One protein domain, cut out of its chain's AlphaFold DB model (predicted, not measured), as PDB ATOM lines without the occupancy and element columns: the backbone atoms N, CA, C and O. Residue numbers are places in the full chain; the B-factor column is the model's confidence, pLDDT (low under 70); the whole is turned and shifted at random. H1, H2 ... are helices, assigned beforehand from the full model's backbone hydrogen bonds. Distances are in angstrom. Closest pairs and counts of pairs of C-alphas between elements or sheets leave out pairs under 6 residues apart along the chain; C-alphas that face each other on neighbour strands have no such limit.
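Overview. This is residues 15 to 76 of the 76 residues of an uncharacterized protein of gamma proteobacterium BDW918 (UniProt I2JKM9). One long helix, H4, runs along one side of an open frame of helices with few contacts; short H3 links its first end to H2, and H1, turned about perpendicular to H2, brings its last residues back near H4. Residues 71 to 76, of which 71 to 74 belong to H4, stick out. You will read 62 printed residues with four named helices, H1 H2 H3 H4 in chain order, and no named strand; the class is all helix. The whole is only just compact, close to loose, with a radius of gyration of the C-alphas of 12.2 A and spans of 34 by 31 by 17 A.

Arrangement. Start at H4, residues 56 to 74; with residues 56 to 59 alone it only just touches H3, residues 48 to 51, and only at the corner, with 3 pairs of C-alphas within 8 A, the closest those of Leu 49 and Arg 59, 7.4 A apart. H3 touches H2, residues 31 to 41, where the closest C-alphas, of Val 40 and Gly 48, are 5.8 A apart. H2 and H4 are apart. H1, residues 15 to 26, only just touches H2, with residues 21 to 24 alone and only at the corner, with 3 pairs of C-alphas within 8 A; look at the closest C-alphas, of Ala 24 and Phe 34, 5.6 A apart. Their lines are about perpendicular, at 86 degrees. H1 is close to H4 but not clearly touching; their closest C-alphas, of Leu 26 and Arg 69, are 7.6 A apart. These two run opposite ways at a steep tilt of 60 degrees. In H1, H2 and H4 every O i to N i+4 pair is within hydrogen-bond range; H3 is too short for such a pair.

Along the chain. Find C-alpha 56 at (149.311, 149.526, 126.422); from there H4 runs 27.1 A to C-alpha 74 at (151.889, 162.708, 102.902). H1 begins at C-alpha 15, (140.249, 146.644, 93.698), and spans 16.1 A; H2 spans 15.3 A and H3 5.9 A.

Size, cuts and confidence. Look to Ser 46 and Leu 76 for the two C-alphas farthest apart, 34.8 A. The printed part has no cut and no long link, and it ends at the chain's last residue. Residues 75 to 76 are under 70 in pLDDT; the mean of the printed part is 88.3.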
ATOM      1  N   GLY A  15     139.692 145.378  93.214       95.69
ATOM      2  CA  GLY A  15     140.249 146.644  93.698       95.69
ATOM      3  C   GLY A  15     140.048 146.848  95.201       95.69
ATOM      4  O   GLY A  15     140.982 147.251  95.891       95.69
ATOM      5  N   GLU A  16     138.869 146.506  95.719       94.94
ATOM      6  CA  GLU A  16     138.534 146.619  97.142       94.94
ATOM      7  C   GLU A  16     139.334 145.616  97.976       94.94
ATOM      8  O   GLU A  16     139.863 145.966  99.030       94.94
ATOM      9  N   ILE A  17     139.492 144.388  97.469       94.94
ATOM     10  CA  ILE A  17     140.327 143.359  98.099       94.94
ATOM     11  C   ILE A  17     141.775 143.845  98.177       94.94
ATOM     12  O   ILE A  17     142.385 143.786  99.245       94.94
ATOM     13  N   ARG A  18     142.329 144.359  97.071       95.62
ATOM     14  CA  ARG A  18     143.695 144.901  97.051       95.62
ATOM     15  C   ARG A  18     143.862 146.063  98.020       95.62
ATOM     16  O   ARG A  18     144.823 146.070  98.781       95.62
ATOM     17  N   LEU A  19     142.927 147.010  98.033       93.94
ATOM     18  CA  LEU A  19     142.970 148.138  98.958       93.94
ATOM     19  C   LEU A  19     142.949 147.663 100.414       93.94
ATOM     20  O   LEU A  19     143.778 148.097 101.208       93.94
ATOM     21  N   PHE A  20     142.050 146.736 100.752       94.50
ATOM     22  CA  PHE A  20     141.963 146.164 102.091       94.50
ATOM     23  C   PHE A  20     143.292 145.529 102.523       94.50
ATOM     24  O   PHE A  20     143.766 145.781 103.629       94.50
ATOM     25  N   MET A  21     143.910 144.740 101.640       94.81
ATOM     26  CA  MET A  21     145.194 144.089 101.910       94.81
ATOM     27  C   MET A  21     146.328 145.104 102.081       94.81
ATOM     28  O   MET A  21     147.076 145.015 103.051       94.81
ATOM     29  N   ASN A  22     146.414 146.095 101.192       93.81
ATOM     30  CA  ASN A  22     147.465 147.109 101.229       93.81
ATOM     31  C   ASN A  22     147.377 147.975 102.491       93.81
ATOM     32  O   ASN A  22     148.399 148.306 103.080       93.81
ATOM     33  N   VAL A  23     146.166 148.344 102.923       91.94
ATOM     34  CA  VAL A  23     145.993 149.145 104.142       91.94
ATOM     35  C   VAL A  23     146.289 148.313 105.389       91.94
ATOM     36  O   VAL A  23     146.927 148.823 106.305       91.94
ATOM     37  N   ALA A  24     145.892 147.036 105.425       93.06
ATOM     38  CA  ALA A  24     146.266 146.145 106.524       93.06
ATOM     39  C   ALA A  24     147.797 146.048 106.666       93.06
ATOM     40  O   ALA A  24     148.326 146.219 107.762       93.06
ATOM     41  N   GLU A  25     148.510 145.875 105.550       92.06
ATOM     42  CA  GLU A  25     149.977 145.839 105.512       92.06
ATOM     43  C   GLU A  25     150.613 147.182 105.906       92.06
ATOM     44  O   GLU A  25     151.556 147.225 106.704       92.06
ATOM     45  N   LEU A  26     150.065 148.299 105.416       90.31
ATOM     46  CA  LEU A  26     150.507 149.645 105.785       90.31
ATOM     47  C   LEU A  26     150.373 149.905 107.290       90.31
ATOM     48  O   LEU A  26     151.187 150.628 107.857       90.31
ATOM     49  N   LEU A  27     149.380 149.313 107.946       90.81
ATOM     50  CA  LEU A  27     149.166 149.452 109.386       90.81
ATOM     51  C   LEU A  27     149.864 148.363 110.215       90.81
ATOM     52  O   LEU A  27     149.686 148.349 111.431       90.81
ATOM     53  N   GLU A  28     150.624 147.460 109.584       91.12
ATOM     54  CA  GLU A  28     151.207 146.264 110.215       91.12
ATOM     55  C   GLU A  28     150.183 145.421 110.997       91.12
ATOM     56  O   GLU A  28     150.484 144.832 112.033       91.12
ATOM     57  N   LEU A  29     148.949 145.358 110.500       91.69
ATOM     58  CA  LEU A  29     147.886 144.555 111.093       91.69
ATOM     59  C   LEU A  29     147.632 143.312 110.250       91.69
ATOM     60  O   LEU A  29     147.688 143.336 109.017       91.69
ATOM     61  N   ASP A  30     147.266 142.220 110.916       92.69
ATOM     62  CA  ASP A  30     146.682 141.100 110.197       92.69
ATOM     63  C   ASP A  30     145.273 141.457 109.677       92.69
ATOM     64  O   ASP A  30     144.648 142.455 110.049       92.69
ATOM     65  N   ARG A  31     144.743 140.618 108.781       92.00
ATOM     66  CA  ARG A  31     143.433 140.845 108.150       92.00
ATOM     67  C   ARG A  31     142.279 140.895 109.156       92.00
ATOM     68  O   ARG A  31     141.301 141.602 108.922       92.00
ATOM     69  N   ALA A  32     142.347 140.112 110.230       91.19
ATOM     70  CA  ALA A  32     141.287 140.049 111.228       91.19
ATOM     71  C   ALA A  32     141.316 141.292 112.124       91.19
ATOM     72  O   ALA A  32     140.268 141.866 112.417       91.19
ATOM     73  N   ASP A  33     142.506 141.733 112.505       91.88
ATOM     74  CA  ASP A  33     142.736 142.911 113.323       91.88
ATOM     75  C   ASP A  33     142.428 144.199 112.567       91.88
ATOM     76  O   ASP A  33     141.768 145.085 113.115       91.88
ATOM     77  N   PHE A  34     142.764 144.269 111.277       93.12
ATOM     78  CA  PHE A  34     142.331 145.376 110.433       93.12
ATOM     79  C   PHE A  34     140.802 145.417 110.280       93.12
ATOM     80  O   PHE A  34     140.192 146.475 110.434       93.12
ATOM     81  N   LEU A  35     140.142 144.270 110.080       92.38
ATOM     82  CA  LEU A  35     138.676 144.219 110.060       92.38
ATOM     83  C   LEU A  35     138.070 144.688 111.393       92.38
ATOM     84  O   LEU A  35     137.131 145.485 111.394       92.38
ATOM     85  N   ARG A  36     138.612 144.237 112.532       91.62
ATOM     86  CA  ARG A  36     138.181 144.699 113.863       91.62
ATOM     87  C   ARG A  36     138.363 146.208 114.013       91.62
ATOM     88  O   ARG A  36     137.475 146.851 114.566       91.62
ATOM     89  N   LEU A  37     139.448 146.779 113.484       91.94
ATOM     90  CA  LEU A  37     139.684 148.227 113.479       91.94
ATOM     91  C   LEU A  37     138.586 148.978 112.728       91.94
ATOM     92  O   LEU A  37     138.041 149.948 113.253       91.94
ATOM     93  N   LEU A  38     138.212 148.500 111.539       92.06
ATOM     94  CA  LEU A  38     137.119 149.084 110.760       92.06
ATOM     95  C   LEU A  38     135.783 148.993 111.509       92.06
ATOM     96  O   LEU A  38     135.045 149.974 111.583       92.06
ATOM     97  N   MET A  39     135.486 147.842 112.118       92.44
ATOM     98  CA  MET A  39     134.260 147.641 112.898       92.44
ATOM     99  C   MET A  39     134.201 148.542 114.136       92.44
ATOM    100  O   MET A  39     133.140 149.074 114.457       92.44
ATOM    101  N   VAL A  40     135.331 148.749 114.812       91.75
ATOM    102  CA  VAL A  40     135.456 149.720 115.906       91.75
ATOM    103  C   VAL A  40     135.204 151.141 115.400       91.75
ATOM    104  O   VAL A  40     134.444 151.877 116.024       91.75
ATOM    105  N   GLY A  41     135.787 151.521 114.257       88.69
ATOM    106  CA  GLY A  41     135.589 152.840 113.645       88.69
ATOM    107  C   GLY A  41     134.133 153.127 113.260       88.69
ATOM    108  O   GLY A  41     133.692 154.268 113.347       88.69
ATOM    109  N   GLN A  42     133.372 152.089 112.906       91.69
ATOM    110  CA  GLN A  42     131.931 152.167 112.628       91.69
ATOM    111  C   GLN A  42     131.049 152.007 113.882       91.69
ATOM    112  O   GLN A  42     129.825 152.010 113.781       91.69
ATOM    113  N   GLY A  43     131.642 151.830 115.067       89.12
ATOM    114  CA  GLY A  43     130.906 151.612 116.316       89.12
ATOM    115  C   GLY A  43     130.219 150.245 116.429       89.12
ATOM    116  O   GLY A  43     129.430 150.036 117.347       89.12
ATOM    117  N   ALA A  44     130.522 149.300 115.534       90.44
ATOM    118  CA  ALA A  44     129.972 147.944 115.555       90.44
ATOM    119  C   ALA A  44     130.589 147.069 116.664       90.44
ATOM    120  O   ALA A  44     129.964 146.112 117.117       90.44
ATOM    121  N   ILE A  45     131.812 147.390 117.105       88.00
ATOM    122  CA  ILE A  45     132.498 146.731 118.225       88.00
ATOM    123  C   ILE A  45     132.989 147.790 119.220       88.00
ATOM    124  O   ILE A  45     133.578 148.800 118.841       88.00
ATOM    125  N   SER A  46     132.775 147.540 120.513       86.50
ATOM    126  CA  SER A  46     133.281 148.366 121.616       86.50
ATOM    127  C   SER A  46     134.707 147.988 122.028       86.50
ATOM    128  O   SER A  46     135.134 146.854 121.847       86.50
ATOM    129  N   GLY A  47     135.420 148.906 122.686       81.06
ATOM    130  CA  GLY A  47     136.764 148.654 123.232       81.06
ATOM    131  C   GLY A  47     137.881 149.401 122.504       81.06
ATOM    132  O   GLY A  47     139.009 149.450 122.997       81.06
ATOM    133  N   GLY A  48     137.568 150.062 121.387       85.38
ATOM    134  CA  GLY A  48     138.535 150.887 120.672       85.38
ATOM    135  C   GLY A  48     139.730 150.064 120.184       85.38
ATOM    136  O   GLY A  48     139.639 148.859 119.965       85.38
ATOM    137  N   LEU A  49     140.893 150.710 120.125       83.19
ATOM    138  CA  LEU A  49     142.159 150.052 119.791       83.19
ATOM    139  C   LEU A  49     142.545 148.936 120.784       83.19
ATOM    140  O   LEU A  49     143.304 148.039 120.435       83.19
ATOM    141  N   LYS A  50     141.997 148.946 122.012       88.00
ATOM    142  CA  LYS A  50     142.268 147.906 123.020       88.00
ATOM    143  C   LYS A  50     141.689 146.542 122.645       88.00
ATOM    144  O   LYS A  50     142.147 145.535 123.167       88.00
ATOM    145  N   ALA A  51     140.689 146.510 121.761       83.00
ATOM    146  CA  ALA A  51     140.100 145.271 121.258       83.00
ATOM    147  C   ALA A  51     141.015 144.526 120.267       83.00
ATOM    148  O   ALA A  51     140.719 143.392 119.901       83.00
ATOM    149  N   ILE A  52     142.092 145.179 119.822       85.94
ATOM    150  CA  ILE A  52     142.972 144.732 118.738       85.94
ATOM    151  C   ILE A  52     144.393 144.590 119.270       85.94
ATOM    152  O   ILE A  52     145.008 143.545 119.128       85.94
ATOM    153  N   ILE A  53     144.871 145.619 119.976       87.25
ATOM    154  CA  ILE A  53     146.170 145.639 120.648       87.25
ATOM    155  C   ILE A  53     145.886 145.815 122.151       87.25
ATOM    156  O   ILE A  53     145.651 146.940 122.612       87.25
ATOM    157  N   PRO A  54     145.798 144.721 122.934       85.00
ATOM    158  CA  PRO A  54     145.394 144.779 124.343       85.00
ATOM    159  C   PRO A  54     146.455 145.402 125.253       85.00
ATOM    160  O   PRO A  54     146.106 146.060 126.240       85.00
ATOM    161  N   ASP A  55     147.728 145.238 124.903       91.94
ATOM    162  CA  ASP A  55     148.854 145.804 125.636       91.94
ATOM    163  C   ASP A  55     148.951 147.326 125.435       91.94
ATOM    164  O   ASP A  55     148.621 147.853 124.371       91.94
ATOM    165  N   ASN A  56     149.306 148.066 126.488       87.50
ATOM    166  CA  ASN A  56     149.311 149.526 126.422       87.50
ATOM    167  C   ASN A  56     150.541 150.102 125.730       87.50
ATOM    168  O   ASN A  56     150.401 151.100 125.023       87.50
ATOM    169  N   ASP A  57     151.691 149.473 125.916       90.56
ATOM    170  CA  ASP A  57     152.956 149.951 125.373       90.56
ATOM    171  C   ASP A  57     152.990 149.646 123.873       90.56
ATOM    172  O   ASP A  57     153.205 150.549 123.066       90.56
ATOM    173  N   GLN A  58     152.549 148.446 123.475       89.19
ATOM    174  CA  GLN A  58     152.371 148.086 122.061       89.19
ATOM    175  C   GLN A  58     151.384 149.009 121.334       89.19
ATOM    176  O   GLN A  58     151.560 149.317 120.157       89.19
ATOM    177  N   ARG A  59     150.330 149.493 122.010       91.81
ATOM    178  CA  ARG A  59     149.412 150.478 121.408       91.81
ATOM    179  C   ARG A  59     150.091 151.807 121.128       91.81
ATOM    180  O   ARG A  59     149.718 152.469 120.162       91.81
ATOM    181  N   GLN A  60     150.984 152.242 122.012       90.69
ATOM    182  CA  GLN A  60     151.691 153.503 121.849       90.69
ATOM    183  C   GLN A  60     152.707 153.392 120.710       90.69
ATOM    184  O   GLN A  60     152.669 154.217 119.800       90.69
ATOM    185  N   GLU A  61     153.498 152.319 120.694       90.88
ATOM    186  CA  GLU A  61     154.430 152.006 119.605       90.88
ATOM    187  C   GLU A  61     153.712 151.927 118.254       90.88
ATOM    188  O   GLU A  61     154.124 152.557 117.281       90.88
ATOM    189  N   TRP A  62     152.571 151.233 118.198       92.44
ATOM    190  CA  TRP A  62     151.777 151.139 116.975       92.44
ATOM    191  C   TRP A  62     151.280 152.507 116.493       92.44
ATOM    192  O   TRP A  62     151.316 152.798 115.300       92.44
ATOM    193  N   ARG A  63     150.840 153.387 117.402       89.81
ATOM    194  CA  ARG A  63     150.415 154.749 117.031       89.81
ATOM    195  C   ARG A  63     151.566 155.568 116.464       89.81
ATOM    196  O   ARG A  63     151.349 156.312 115.513       89.81
ATOM    197  N   GLU A  64     152.752 155.448 117.044       91.94
ATOM    198  CA  GLU A  64     153.956 156.132 116.570       91.94
ATOM    199  C   GLU A  64     154.377 155.620 115.191       91.94
ATOM    200  O   GLU A  64     154.639 156.423 114.293       91.94
ATOM    201  N   LEU A  65     154.328 154.303 114.981       90.19
ATOM    202  CA  LEU A  65     154.579 153.674 113.687       90.19
ATOM    203  C   LEU A  65     153.597 154.161 112.615       90.19
ATOM    204  O   LEU A  65     154.014 154.599 111.542       90.19
ATOM    205  N   VAL A  66     152.296 154.139 112.910       88.81
ATOM    206  CA  VAL A  66     151.263 154.617 111.982       88.81
ATOM    207  C   VAL A  66     151.438 156.104 111.691       88.81
ATOM    208  O   VAL A  66     151.332 156.512 110.537       88.81
ATOM    209  N   ALA A  67     151.746 156.918 112.705       87.88
ATOM    210  CA  ALA A  67     152.016 158.335 112.509       87.88
ATOM    211  C   ALA A  67     153.216 158.551 111.573       87.88
ATOM    212  O   ALA A  67     153.087 159.311 110.616       87.88
ATOM    213  N   SER A  68     154.336 157.849 111.787       87.94
ATOM    214  CA  SER A  68     155.523 157.933 110.919       87.94
ATOM    215  C   SER A  68     155.190 157.567 109.475       87.94
ATOM    216  O   SER A  68     155.471 158.338 108.559       87.94
ATOM    217  N   ARG A  69     154.506 156.437 109.270       84.69
ATOM    218  CA  ARG A  69     154.126 155.956 107.936       84.69
ATOM    219  C   ARG A  69     153.181 156.916 107.213       84.69
ATOM    220  O   ARG A  69     153.343 157.156 106.020       84.69
ATOM    221  N   LEU A  70     152.208 157.495 107.919       82.88
ATOM    222  CA  LEU A  70     151.313 158.501 107.340       82.88
ATOM    223  C   LEU A  70     152.065 159.789 106.986       82.88
ATOM    224  O   LEU A  70     151.802 160.372 105.937       82.88
ATOM    225  N   PHE A  71     153.013 160.221 107.819       81.75
ATOM    226  CA  PHE A  71     153.860 161.371 107.511       81.75
ATOM    227  C   PHE A  71     154.749 161.135 106.286       81.75
ATOM    228  O   PHE A  71     154.865 162.030 105.452       81.75
ATOM    229  N   GLU A  72     155.348 159.953 106.152       76.50
ATOM    230  CA  GLU A  72     156.124 159.568 104.964       76.50
ATOM    231  C   GLU A  72     155.254 159.553 103.705       76.50
ATOM    232  O   GLU A  72     155.677 160.029 102.658       76.50
ATOM    233  N   PHE A  73     154.015 159.072 103.821       71.69
ATOM    234  CA  PHE A  73     153.073 159.024 102.707       71.69
ATOM    235  C   PHE A  73     152.582 160.411 102.263       71.69
ATOM    236  O   PHE A  73     152.373 160.628 101.076       71.69
ATOM    237  N   ILE A  74     152.382 161.348 103.198       73.06
ATOM    238  CA  ILE A  74     151.889 162.708 102.902       73.06
ATOM    239  C   ILE A  74     153.008 163.629 102.386       73.06
ATOM    240  O   ILE A  74     152.726 164.577 101.658       73.06
ATOM    241  N   ASN A  75     154.262 163.375 102.772       64.25
ATOM    242  CA  ASN A  75     155.424 164.162 102.343       64.25
ATOM    243  C   ASN A  75     156.093 163.637 101.052       64.25
ATOM    244  O   ASN A  75     157.180 164.107 100.704       64.25
ATOM    245  N   LEU A  76     155.461 162.680 100.366       52.16
ATOM    246  CA  LEU A  76     155.782 162.230  99.005       52.16
ATOM    247  C   LEU A  76     154.980 163.026  97.967       52.16
ATOM    248  O   LEU A  76     155.562 163.318  96.897       52.16
TER     249      LEU A  76